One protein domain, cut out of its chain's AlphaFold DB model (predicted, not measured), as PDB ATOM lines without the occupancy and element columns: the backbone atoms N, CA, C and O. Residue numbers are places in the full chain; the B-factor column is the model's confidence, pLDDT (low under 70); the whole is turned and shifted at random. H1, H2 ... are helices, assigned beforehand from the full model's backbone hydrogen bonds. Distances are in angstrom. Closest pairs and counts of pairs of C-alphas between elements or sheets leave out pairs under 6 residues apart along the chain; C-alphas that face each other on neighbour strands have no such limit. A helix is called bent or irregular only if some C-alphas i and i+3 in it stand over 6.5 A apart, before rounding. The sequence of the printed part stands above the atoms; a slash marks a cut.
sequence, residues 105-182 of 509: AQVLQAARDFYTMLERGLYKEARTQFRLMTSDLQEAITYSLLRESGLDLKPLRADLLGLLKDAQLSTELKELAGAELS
ATOM      1  N   ALA A 105     399.642 423.657 412.294       65.50
ATOM      2  CA  ALA A 105     400.630 423.912 411.246       65.50
ATOM      3  C   ALA A 105     399.955 424.230 409.901       65.50
ATOM      4  O   ALA A 105     400.398 425.126 409.178       65.50
ATOM      5  N   GLN A 106     398.849 423.550 409.581       65.25
ATOM      6  CA  GLN A 106     398.066 423.844 408.376       65.25
ATOM      7  C   GLN A 106     397.340 425.191 408.476       65.25
ATOM      8  O   GLN A 106     397.303 425.933 407.493       65.25
ATOM      9  N   VAL A 107     396.794 425.531 409.648       62.66
ATOM     10  CA  VAL A 107     396.154 426.833 409.900       62.66
ATOM     11  C   VAL A 107     397.172 427.976 409.815       62.66
ATOM     12  O   VAL A 107     396.906 428.976 409.147       62.66
ATOM     13  N   LEU A 108     398.358 427.820 410.410       69.31
ATOM     14  CA  LEU A 108     399.423 428.825 410.352       69.31
ATOM     15  C   LEU A 108     399.936 429.042 408.920       69.31
ATOM     16  O   LEU A 108     400.169 430.183 408.513       69.31
ATOM     17  N   GLN A 109     400.064 427.973 408.125       71.00
ATOM     18  CA  GLN A 109     400.397 428.105 406.706       71.00
ATOM     19  C   GLN A 109     399.277 428.814 405.931       71.00
ATOM     20  O   GLN A 109     399.563 429.707 405.141       71.00
ATOM     21  N   ALA A 110     398.008 428.490 406.201       66.75
ATOM     22  CA  ALA A 110     396.867 429.166 405.582       66.75
ATOM     23  C   ALA A 110     396.834 430.669 405.897       66.75
ATOM     24  O   ALA A 110     396.551 431.471 405.011       66.75
ATOM     25  N   ALA A 111     397.150 431.048 407.140       73.38
ATOM     26  CA  ALA A 111     397.289 432.436 407.572       73.38
ATOM     27  C   ALA A 111     398.395 433.170 406.796       73.38
ATOM     28  O   ALA A 111     398.166 434.270 406.293       73.38
ATOM     29  N   ARG A 112     399.567 432.544 406.626       74.06
ATOM     30  CA  ARG A 112     400.678 433.095 405.830       74.06
ATOM     31  C   ARG A 112     400.314 433.247 404.354       74.06
ATOM     32  O   ARG A 112     400.484 434.329 403.801       74.06
ATOM     33  N   ASP A 113     399.728 432.216 403.749       71.44
ATOM     34  CA  ASP A 113     399.274 432.261 402.355       71.44
ATOM     35  C   ASP A 113     398.219 433.380 402.154       71.44
ATOM     36  O   ASP A 113     398.225 434.076 401.135       71.44
ATOM     37  N   PHE A 114     397.350 433.619 403.149       72.88
ATOM     38  CA  PHE A 114     396.393 434.734 403.161       72.88
ATOM     39  C   PHE A 114     397.049 436.111 403.242       72.88
ATOM     40  O   PHE A 114     396.656 437.018 402.506       72.88
ATOM     41  N   TYR A 115     398.047 436.271 404.111       74.25
ATOM     42  CA  TYR A 115     398.827 437.501 404.203       74.25
ATOM     43  C   TYR A 115     399.502 437.813 402.858       74.25
ATOM     44  O   TYR A 115     399.314 438.901 402.319       74.25
ATOM     45  N   THR A 116     400.175 436.832 402.245       73.12
ATOM     46  CA  THR A 116     400.836 436.998 400.939       73.12
ATOM     47  C   THR A 116     399.848 437.297 399.800       73.12
ATOM     48  O   THR A 116     400.190 438.030 398.872       73.12
ATOM     49  N   MET A 117     398.607 436.790 399.839       70.38
ATOM     50  CA  MET A 117     397.571 437.213 398.881       70.38
ATOM     51  C   MET A 117     397.212 438.695 399.023       70.38
ATOM     52  O   MET A 117     397.052 439.387 398.016       70.38
ATOM     53  N   LEU A 118     397.047 439.172 400.258       72.75
ATOM     54  CA  LEU A 118     396.682 440.559 400.546       72.75
ATOM     55  C   LEU A 118     397.833 441.518 400.206       72.75
ATOM     56  O   LEU A 118     397.601 442.521 399.538       72.75
ATOM     57  N   GLU A 119     399.068 441.153 400.549       74.38
ATOM     58  CA  GLU A 119     400.303 441.857 400.176       74.38
ATOM     59  C   GLU A 119     400.462 442.006 398.654       74.38
ATOM     60  O   GLU A 119     400.808 443.075 398.158       74.38
ATOM     61  N   ARG A 120     400.111 440.967 397.884       70.81
ATOM     62  CA  ARG A 120     400.091 440.999 396.409       70.81
ATOM     63  C   ARG A 120     398.879 441.735 395.814       70.81
ATOM     64  O   ARG A 120     398.665 441.675 394.604       70.81
ATOM     65  N   GLY A 121     398.058 442.395 396.632       70.31
ATOM     66  CA  GLY A 121     396.882 443.153 396.192       70.31
ATOM     67  C   GLY A 121     395.689 442.298 395.738       70.31
ATOM     68  O   GLY A 121     394.716 442.833 395.202       70.31
ATOM     69  N   LEU A 122     395.697 440.979 395.971       72.44
ATOM     70  CA  LEU A 122     394.654 440.038 395.525       72.44
ATOM     71  C   LEU A 122     393.415 440.038 396.445       72.44
ATOM     72  O   LEU A 122     392.775 439.007 396.671       72.44
ATOM     73  N   TYR A 123     393.029 441.207 396.967       76.19
ATOM     74  CA  TYR A 123     391.981 441.365 397.984       76.19
ATOM     75  C   TYR A 123     390.630 440.743 397.595       76.19
ATOM     76  O   TYR A 123     389.968 440.108 398.419       76.19
ATOM     77  N   LYS A 124     390.214 440.871 396.326       73.38
ATOM     78  CA  LYS A 124     388.952 440.283 395.832       73.38
ATOM     79  C   LYS A 124     388.948 438.757 395.930       73.38
ATOM     80  O   LYS A 124     387.921 438.167 396.264       73.38
ATOM     81  N   GLU A 125     390.083 438.127 395.653       69.06
ATOM     82  CA  GLU A 125     390.240 436.676 395.697       69.06
ATOM     83  C   GLU A 125     390.362 436.196 397.143       69.06
ATOM     84  O   GLU A 125     389.635 435.283 397.531       69.06
ATOM     85  N   ALA A 126     391.173 436.872 397.965       72.31
ATOM     86  CA  ALA A 126     391.302 436.595 399.395       72.31
ATOM     87  C   ALA A 126     389.937 436.670 400.106       72.31
ATOM     88  O   ALA A 126     389.506 435.702 400.731       72.31
ATOM     89  N   ARG A 127     389.181 437.764 399.927       78.94
ATOM     90  CA  ARG A 127     387.832 437.925 400.502       78.94
ATOM     91  C   ARG A 127     386.845 436.861 400.009       78.94
ATOM     92  O   ARG A 127     385.983 436.429 400.774       78.94
ATOM     93  N   THR A 128     386.966 436.423 398.754       73.56
ATOM     94  CA  THR A 128     386.124 435.349 398.200       73.56
ATOM     95  C   THR A 128     386.465 434.002 398.831       73.56
ATOM     96  O   THR A 128     385.560 433.312 399.294       73.56
ATOM     97  N   GLN A 129     387.751 433.645 398.917       71.44
ATOM     98  CA  GLN A 129     388.194 432.404 399.556       71.44
ATOM     99  C   GLN A 129     387.834 432.379 401.047       71.44
ATOM    100  O   GLN A 129     387.287 431.385 401.517       71.44
ATOM    101  N   PHE A 130     388.049 433.481 401.771       76.00
ATOM    102  CA  PHE A 130     387.743 433.583 403.201       76.00
ATOM    103  C   PHE A 130     386.254 433.371 403.489       76.00
ATOM    104  O   PHE A 130     385.879 432.577 404.349       76.00
ATOM    105  N   ARG A 131     385.379 434.006 402.698       74.31
ATOM    106  CA  ARG A 131     383.921 433.869 402.828       74.31
ATOM    107  C   ARG A 131     383.404 432.449 402.545       74.31
ATOM    108  O   ARG A 131     382.310 432.118 402.993       74.31
ATOM    109  N   LEU A 132     384.155 431.629 401.808       69.19
ATOM    110  CA  LEU A 132     383.803 430.237 401.489       69.19
ATOM    111  C   LEU A 132     384.272 429.222 402.553       69.19
ATOM    112  O   LEU A 132     383.990 428.031 402.424       69.19
ATOM    113  N   MET A 133     384.979 429.668 403.594       71.75
ATOM    114  CA  MET A 133     385.398 428.829 404.722       71.75
ATOM    115  C   MET A 133     384.264 428.588 405.730       71.75
ATOM    116  O   MET A 133     383.295 429.342 405.797       71.75
ATOM    117  N   THR A 134     384.417 427.555 406.562       72.62
ATOM    118  CA  THR A 134     383.617 427.379 407.785       72.62
ATOM    119  C   THR A 134     384.007 428.424 408.836       72.62
ATOM    120  O   THR A 134     385.154 428.872 408.848       72.62
ATOM    121  N   SER A 135     383.080 428.777 409.738       69.56
ATOM    122  CA  SER A 135     383.317 429.677 410.884       69.56
ATOM    123  C   SER A 135     384.608 429.333 411.622       69.56
ATOM    124  O   SER A 135     385.491 430.167 411.770       69.56
ATOM    125  N   ASP A 136     384.764 428.060 411.962       67.00
ATOM    126  CA  ASP A 136     385.836 427.558 412.818       67.00
ATOM    127  C   ASP A 136     387.211 427.690 412.134       67.00
ATOM    128  O   ASP A 136     388.233 427.869 412.790       67.00
ATOM    129  N   LEU A 137     387.241 427.657 410.793       69.81
ATOM    130  CA  LEU A 137     388.453 427.886 410.007       69.81
ATOM    131  C   LEU A 137     388.726 429.388 409.804       69.81
ATOM    132  O   LEU A 137     389.889 429.784 409.804       69.81
ATOM    133  N   GLN A 138     387.686 430.227 409.684       75.50
ATOM    134  CA  GLN A 138     387.840 431.691 409.703       75.50
ATOM    135  C   GLN A 138     388.411 432.162 411.045       75.50
ATOM    136  O   GLN A 138     389.311 433.002 411.057       75.50
ATOM    137  N   GLU A 139     387.921 431.614 412.160       74.38
ATOM    138  CA  GLU A 139     388.420 431.912 413.505       74.38
ATOM    139  C   GLU A 139     389.859 431.449 413.689       74.38
ATOM    140  O   GLU A 139     390.700 432.271 414.049       74.38
ATOM    141  N   ALA A 140     390.169 430.189 413.368       69.06
ATOM    142  CA  ALA A 140     391.522 429.655 413.494       69.06
ATOM    143  C   ALA A 140     392.537 430.468 412.665       69.06
ATOM    144  O   ALA A 140     393.545 430.923 413.198       69.06
ATOM    145  N   ILE A 141     392.237 430.755 411.390       74.88
ATOM    146  CA  ILE A 141     393.120 431.557 410.523       74.88
ATOM    147  C   ILE A 141     393.253 432.998 411.030       74.88
ATOM    148  O   ILE A 141     394.350 433.552 410.998       74.88
ATOM    149  N   THR A 142     392.173 433.614 411.519       76.69
ATOM    150  CA  THR A 142     392.228 434.982 412.066       76.69
ATOM    151  C   THR A 142     393.037 435.039 413.360       76.69
ATOM    152  O   THR A 142     393.822 435.966 413.547       76.69
ATOM    153  N   TYR A 143     392.882 434.051 414.243       74.44
ATOM    154  CA  TYR A 143     393.666 433.945 415.469       74.44
ATOM    155  C   TYR A 143     395.152 433.767 415.151       74.44
ATOM    156  O   TYR A 143     395.973 434.557 415.620       74.44
ATOM    157  N   SER A 144     395.498 432.812 414.279       72.25
ATOM    158  CA  SER A 144     396.884 432.598 413.864       72.25
ATOM    159  C   SER A 144     397.465 433.821 413.149       72.25
ATOM    160  O   SER A 144     398.606 434.178 413.426       72.25
ATOM    161  N   LEU A 145     396.697 434.536 412.313       75.94
ATOM    162  CA  LEU A 145     397.116 435.826 411.746       75.94
ATOM    163  C   LEU A 145     397.489 436.832 412.847       75.94
ATOM    164  O   LEU A 145     398.607 437.342 412.831       75.94
ATOM    165  N   LEU A 146     396.586 437.088 413.800       70.00
ATOM    166  CA  LEU A 146     396.738 438.120 414.838       70.00
ATOM    167  C   LEU A 146     397.769 437.787 415.931       70.00
ATOM    168  O   LEU A 146     398.271 438.707 416.578       70.00
ATOM    169  N   ARG A 147     398.036 436.502 416.208       70.38
ATOM    170  CA  ARG A 147     398.828 436.078 417.381       70.38
ATOM    171  C   ARG A 147     400.012 435.160 417.097       70.38
ATOM    172  O   ARG A 147     400.972 435.209 417.857       70.38
ATOM    173  N   GLU A 148     399.971 434.347 416.046       57.00
ATOM    174  CA  GLU A 148     400.950 433.263 415.836       57.00
ATOM    175  C   GLU A 148     401.819 433.460 414.587       57.00
ATOM    176  O   GLU A 148     402.893 432.875 414.474       57.00
ATOM    177  N   SER A 149     401.369 434.287 413.639       60.50
ATOM    178  CA  SER A 149     402.013 434.460 412.336       60.50
ATOM    179  C   SER A 149     403.377 435.153 412.420       60.50
ATOM    180  O   SER A 149     404.264 434.826 411.626       60.50
ATOM    181  N   GLY A 150     403.532 436.079 413.375       60.19
ATOM    182  CA  GLY A 150     404.686 436.975 413.508       60.19
ATOM    183  C   GLY A 150     404.742 438.098 412.463       60.19
ATOM    184  O   GLY A 150     405.763 438.768 412.359       60.19
ATOM    185  N   LEU A 151     403.682 438.289 411.671       69.88
ATOM    186  CA  LEU A 151     403.652 439.210 410.528       69.88
ATOM    187  C   LEU A 151     403.176 440.609 410.946       69.88
ATOM    188  O   LEU A 151     402.254 440.731 411.755       69.88
ATOM    189  N   ASP A 152     403.741 441.673 410.361       70.75
ATOM    190  CA  ASP A 152     403.224 443.028 410.587       70.75
ATOM    191  C   ASP A 152     401.922 443.240 409.806       70.75
ATOM    192  O   ASP A 152     401.907 443.418 408.591       70.75
ATOM    193  N   LEU A 153     400.799 443.237 410.521       74.38
ATOM    194  CA  LEU A 153     399.470 443.413 409.941       74.38
ATOM    195  C   LEU A 153     399.108 444.886 409.677       74.38
ATOM    196  O   LEU A 153     398.060 445.159 409.083       74.38
ATOM    197  N   LYS A 154     399.938 445.853 410.101       71.94
ATOM    198  CA  LYS A 154     399.656 447.294 409.952       71.94
ATOM    199  C   LYS A 154     399.536 447.764 408.493       71.94
ATOM    200  O   LYS A 154     398.600 448.528 408.240       71.94
ATOM    201  N   PRO A 155     400.376 447.334 407.525       72.75
ATOM    202  CA  PRO A 155     400.260 447.771 406.130       72.75
ATOM    203  C   PRO A 155     398.951 447.309 405.475       72.75
ATOM    204  O   PRO A 155     398.345 448.045 404.703       72.75
ATOM    205  N   LEU A 156     398.475 446.115 405.841       73.12
ATOM    206  CA  LEU A 156     397.283 445.469 405.275       73.12
ATOM    207  C   LEU A 156     396.017 445.706 406.111       73.12
ATOM    208  O   LEU A 156     394.969 445.106 405.874       73.12
ATOM    209  N   ARG A 157     396.094 446.599 407.099       75.06
ATOM    210  CA  ARG A 157     395.060 446.829 408.112       75.06
ATOM    211  C   ARG A 157     393.686 447.176 407.534       75.06
ATOM    212  O   ARG A 157     392.678 446.715 408.064       75.06
ATOM    213  N   ALA A 158     393.626 447.983 406.474       75.00
ATOM    214  CA  ALA A 158     392.361 448.360 405.841       75.00
ATOM    215  C   ALA A 158     391.677 447.158 405.166       75.00
ATOM    216  O   ALA A 158     390.465 446.973 405.311       75.00
ATOM    217  N   ASP A 159     392.459 446.311 404.497       76.81
ATOM    218  CA  ASP A 159     391.975 445.114 403.811       76.81
ATOM    219  C   ASP A 159     391.633 443.995 404.799       76.81
ATOM    220  O   ASP A 159     390.589 443.359 404.665       76.81
ATOM    221  N   LEU A 160     392.432 443.812 405.855       77.31
ATOM    222  CA  LEU A 160     392.126 442.896 406.956       77.31
ATOM    223  C   LEU A 160     390.832 443.303 407.669       77.31
ATOM    224  O   LEU A 160     389.930 442.481 407.798       77.31
ATOM    225  N   LEU A 161     390.660 444.574 408.045       79.06
ATOM    226  CA  LEU A 161     389.384 445.054 408.592       79.06
ATOM    227  C   LEU A 161     388.220 444.854 407.608       79.06
ATOM    228  O   LEU A 161     387.126 444.476 408.025       79.06
ATOM    229  N   GLY A 162     388.441 445.066 406.306       77.38
ATOM    230  CA  GLY A 162     387.447 444.817 405.258       77.38
ATOM    231  C   GLY A 162     387.052 443.340 405.112       77.38
ATOM    232  O   GLY A 162     385.882 443.040 404.864       77.38
ATOM    233  N   LEU A 163     388.003 442.428 405.315       77.25
ATOM    234  CA  LEU A 163     387.840 440.977 405.250       77.25
ATOM    235  C   LEU A 163     387.169 440.412 406.515       77.25
ATOM    236  O   LEU A 163     386.271 439.576 406.410       77.25
ATOM    237  N   LEU A 164     387.534 440.917 407.696       77.56
ATOM    238  CA  LEU A 164     386.992 440.494 408.994       77.56
ATOM    239  C   LEU A 164     385.591 441.073 409.285       77.56
ATOM    240  O   LEU A 164     384.828 440.487 410.054       77.56
ATOM    241  N   LYS A 165     385.215 442.194 408.653       74.75
ATOM    242  CA  LYS A 165     383.912 442.864 408.845       74.75
ATOM    243  C   LYS A 165     382.705 441.978 408.520       74.75
ATOM    244  O   LYS A 165     381.705 442.039 409.232       74.75
ATOM    245  N   ASP A 166     382.804 441.165 407.470       66.50
ATOM    246  CA  ASP A 166     381.719 440.283 407.008       66.50
ATOM    247  C   ASP A 166     381.845 438.841 407.552       66.50
ATOM    248  O   ASP A 166     381.076 437.960 407.162       66.50
ATOM    249  N   ALA A 167     382.823 438.579 408.425       70.38
ATOM    250  CA  ALA A 167     383.194 437.239 408.870       70.38
ATOM    251  C   ALA A 167     382.402 436.751 410.099       70.38
ATOM    252  O   ALA A 167     382.009 437.532 410.979       70.38
ATOM    253  N   GLN A 168     382.204 435.434 410.193       71.31
ATOM    254  CA  GLN A 168     381.515 434.778 411.311       71.31
ATOM    255  C   GLN A 168     382.500 434.415 412.427       71.31
ATOM    256  O   GLN A 168     382.693 433.250 412.744       71.31
ATOM    257  N   LEU A 169     383.123 435.448 412.997       74.06
ATOM    258  CA  LEU A 169     384.057 435.339 414.121       74.06
ATOM    259  C   LEU A 169     383.364 435.698 415.438       74.06
ATOM    260  O   LEU A 169     382.485 436.576 415.452       74.06
ATOM    261  N   SER A 170     383.826 435.081 416.523       74.62
ATOM    262  CA  SER A 170     383.453 435.362 417.905       74.62
ATOM    263  C   SER A 170     383.634 436.837 418.274       74.62
ATOM    264  O   SER A 170     384.420 437.582 417.678       74.62
ATOM    265  N   THR A 171     382.878 437.282 419.278       68.81
ATOM    266  CA  THR A 171     382.954 438.654 419.800       68.81
ATOM    267  C   THR A 171     384.343 438.970 420.339       68.81
ATOM    268  O   THR A 171     384.882 440.022 420.022       68.81
ATOM    269  N   GLU A 172     384.956 438.023 421.048       64.69
ATOM    270  CA  GLU A 172     386.310 438.137 421.599       64.69
ATOM    271  C   GLU A 172     387.353 438.340 420.493       64.69
ATOM    272  O   GLU A 172     388.201 439.223 420.595       64.69
ATOM    273  N   LEU A 173     387.258 437.594 419.384       66.00
ATOM    274  CA  LEU A 173     388.189 437.740 418.264       66.00
ATOM    275  C   LEU A 173     387.948 439.030 417.465       66.00
ATOM    276  O   LEU A 173     388.893 439.608 416.930       66.00
ATOM    277  N   LYS A 174     386.703 439.519 417.410       70.94
ATOM    278  CA  LYS A 174     386.362 440.827 416.818       70.94
ATOM    279  C   LYS A 174     386.812 441.998 417.684       70.94
ATOM    280  O   LYS A 174     387.211 443.018 417.134       70.94
ATOM    281  N   GLU A 175     386.793 441.853 419.003       66.19
ATOM    282  CA  GLU A 175     387.366 442.821 419.942       66.19
ATOM    283  C   GLU A 175     388.897 442.782 419.922       66.19
ATOM    284  O   GLU A 175     389.516 443.839 419.958       66.19
ATOM    285  N   LEU A 176     389.512 441.605 419.758       66.75
ATOM    286  CA  LEU A 176     390.957 441.438 419.575       66.75
ATOM    287  C   LEU A 176     391.440 442.078 418.268       66.75
ATOM    288  O   LEU A 176     392.325 442.929 418.286       66.75
ATOM    289  N   ALA A 177     390.815 441.719 417.141       66.69
ATOM    290  CA  ALA A 177     391.046 442.366 415.851       66.69
ATOM    291  C   ALA A 177     390.743 443.866 415.938       66.69
ATOM    292  O   ALA A 177     391.475 444.678 415.390       66.69
ATOM    293  N   GLY A 178     389.693 444.239 416.671       66.44
ATOM    294  CA  GLY A 178     389.370 445.615 417.008       66.44
ATOM    295  C   GLY A 178     390.533 446.315 417.701       66.44
ATOM    296  O   GLY A 178     390.963 447.343 417.210       66.44
ATOM    297  N   ALA A 179     391.080 445.773 418.786       66.62
ATOM    298  CA  ALA A 179     392.176 446.374 419.539       66.62
ATOM    299  C   ALA A 179     393.452 446.502 418.690       66.62
ATOM    300  O   ALA A 179     393.926 447.621 418.486       66.62
ATOM    301  N   GLU A 180     393.934 445.391 418.126       64.50
ATOM    302  CA  GLU A 180     395.167 445.316 417.320       64.50
ATOM    303  C   GLU A 180     395.070 446.130 416.008       64.50
ATOM    304  O   GLU A 180     396.078 446.607 415.486       64.50
ATOM    305  N   LEU A 181     393.856 446.341 415.477       66.25
ATOM    306  CA  LEU A 181     393.591 447.083 414.235       66.25
ATOM    307  C   LEU A 181     392.753 448.367 414.457       66.25
ATOM    308  O   LEU A 181     392.177 448.894 413.495       66.25
ATOM    309  N   SER A 182     392.670 448.920 415.673       55.03
ATOM    310  CA  SER A 182     391.884 450.146 415.951       55.03
ATOM    311  C   SER A 182     392.671 451.431 415.723       55.03
ATOM    312  O   SER A 182     393.899 451.487 415.751       55.03
TER     313      SER A 182
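What this domain is: This is residues 105 to 182 of the 509 residues of an uncharacterized protein of Candidatus Termititenax dinenymphae (UniProt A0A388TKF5). A small, compact cluster of five short helices, with the hairpin of H1 and H2 at one end, H5 at the other, and H3 and H4 between them. H3 crosses H1 at about a right angle and has H5 along its other side, while H4 runs beside H2. The printed part has 78 residues with five named helices, H1 to H5 in chain order, and no named strand; its class is all helix. It is compact, with a radius of gyration of the C-alphas of 11.0 A, and rounded, spanning 29 by 25 by 24 A.

Where its parts are: H1, residues 105 to 119, begins at C-alpha 105 (400.630, 423.912, 411.246) and is 21.1 A long. H2 holds residues 123 to 131. H3, residues 135 to 148, is 18.7 A long; it is neither bent nor irregular, but only just: C-alphas 145 and 148 are 6.2 A apart. H4 holds residues 157 to 164. H5, residues 171 to 180, is 14.1 A long and ends at C-alpha 180 (395.167, 445.316, 417.320).

How they stand to each other: H1 touches H2 with residues 114 to 118 alone, in a helical hairpin at a shallow tilt of 31 degrees; the C-alphas of Met 117 and Ala 126 are closest, 6.3 A. H1 touches H3 about perpendicular, at 78 degrees, closest at the C-alphas of Ala 111 and Ile 141, 5.2 A. H3 touches H5, the same way at 30 degrees, closest at the C-alphas of Leu 146 and Ala 177, 7.2 A. H2 and H4 only just touch, with 3 pairs of C-alphas within 8 A, Arg 127 and Leu 163 closest at 5.6 A. H3 and H4 are near each other; H5 is apart from H1 and H2. In H1 to H5 every O i to N i+4 pair is within hydrogen-bond range.

The domain as a whole: The C-alphas farthest apart, of Arg 120 and Thr 171, are 29.1 A apart. The printed part has no cut and no long link. Mean pLDDT of the printed part is 71.0; 27 residues are under 70, among them 175 to 182.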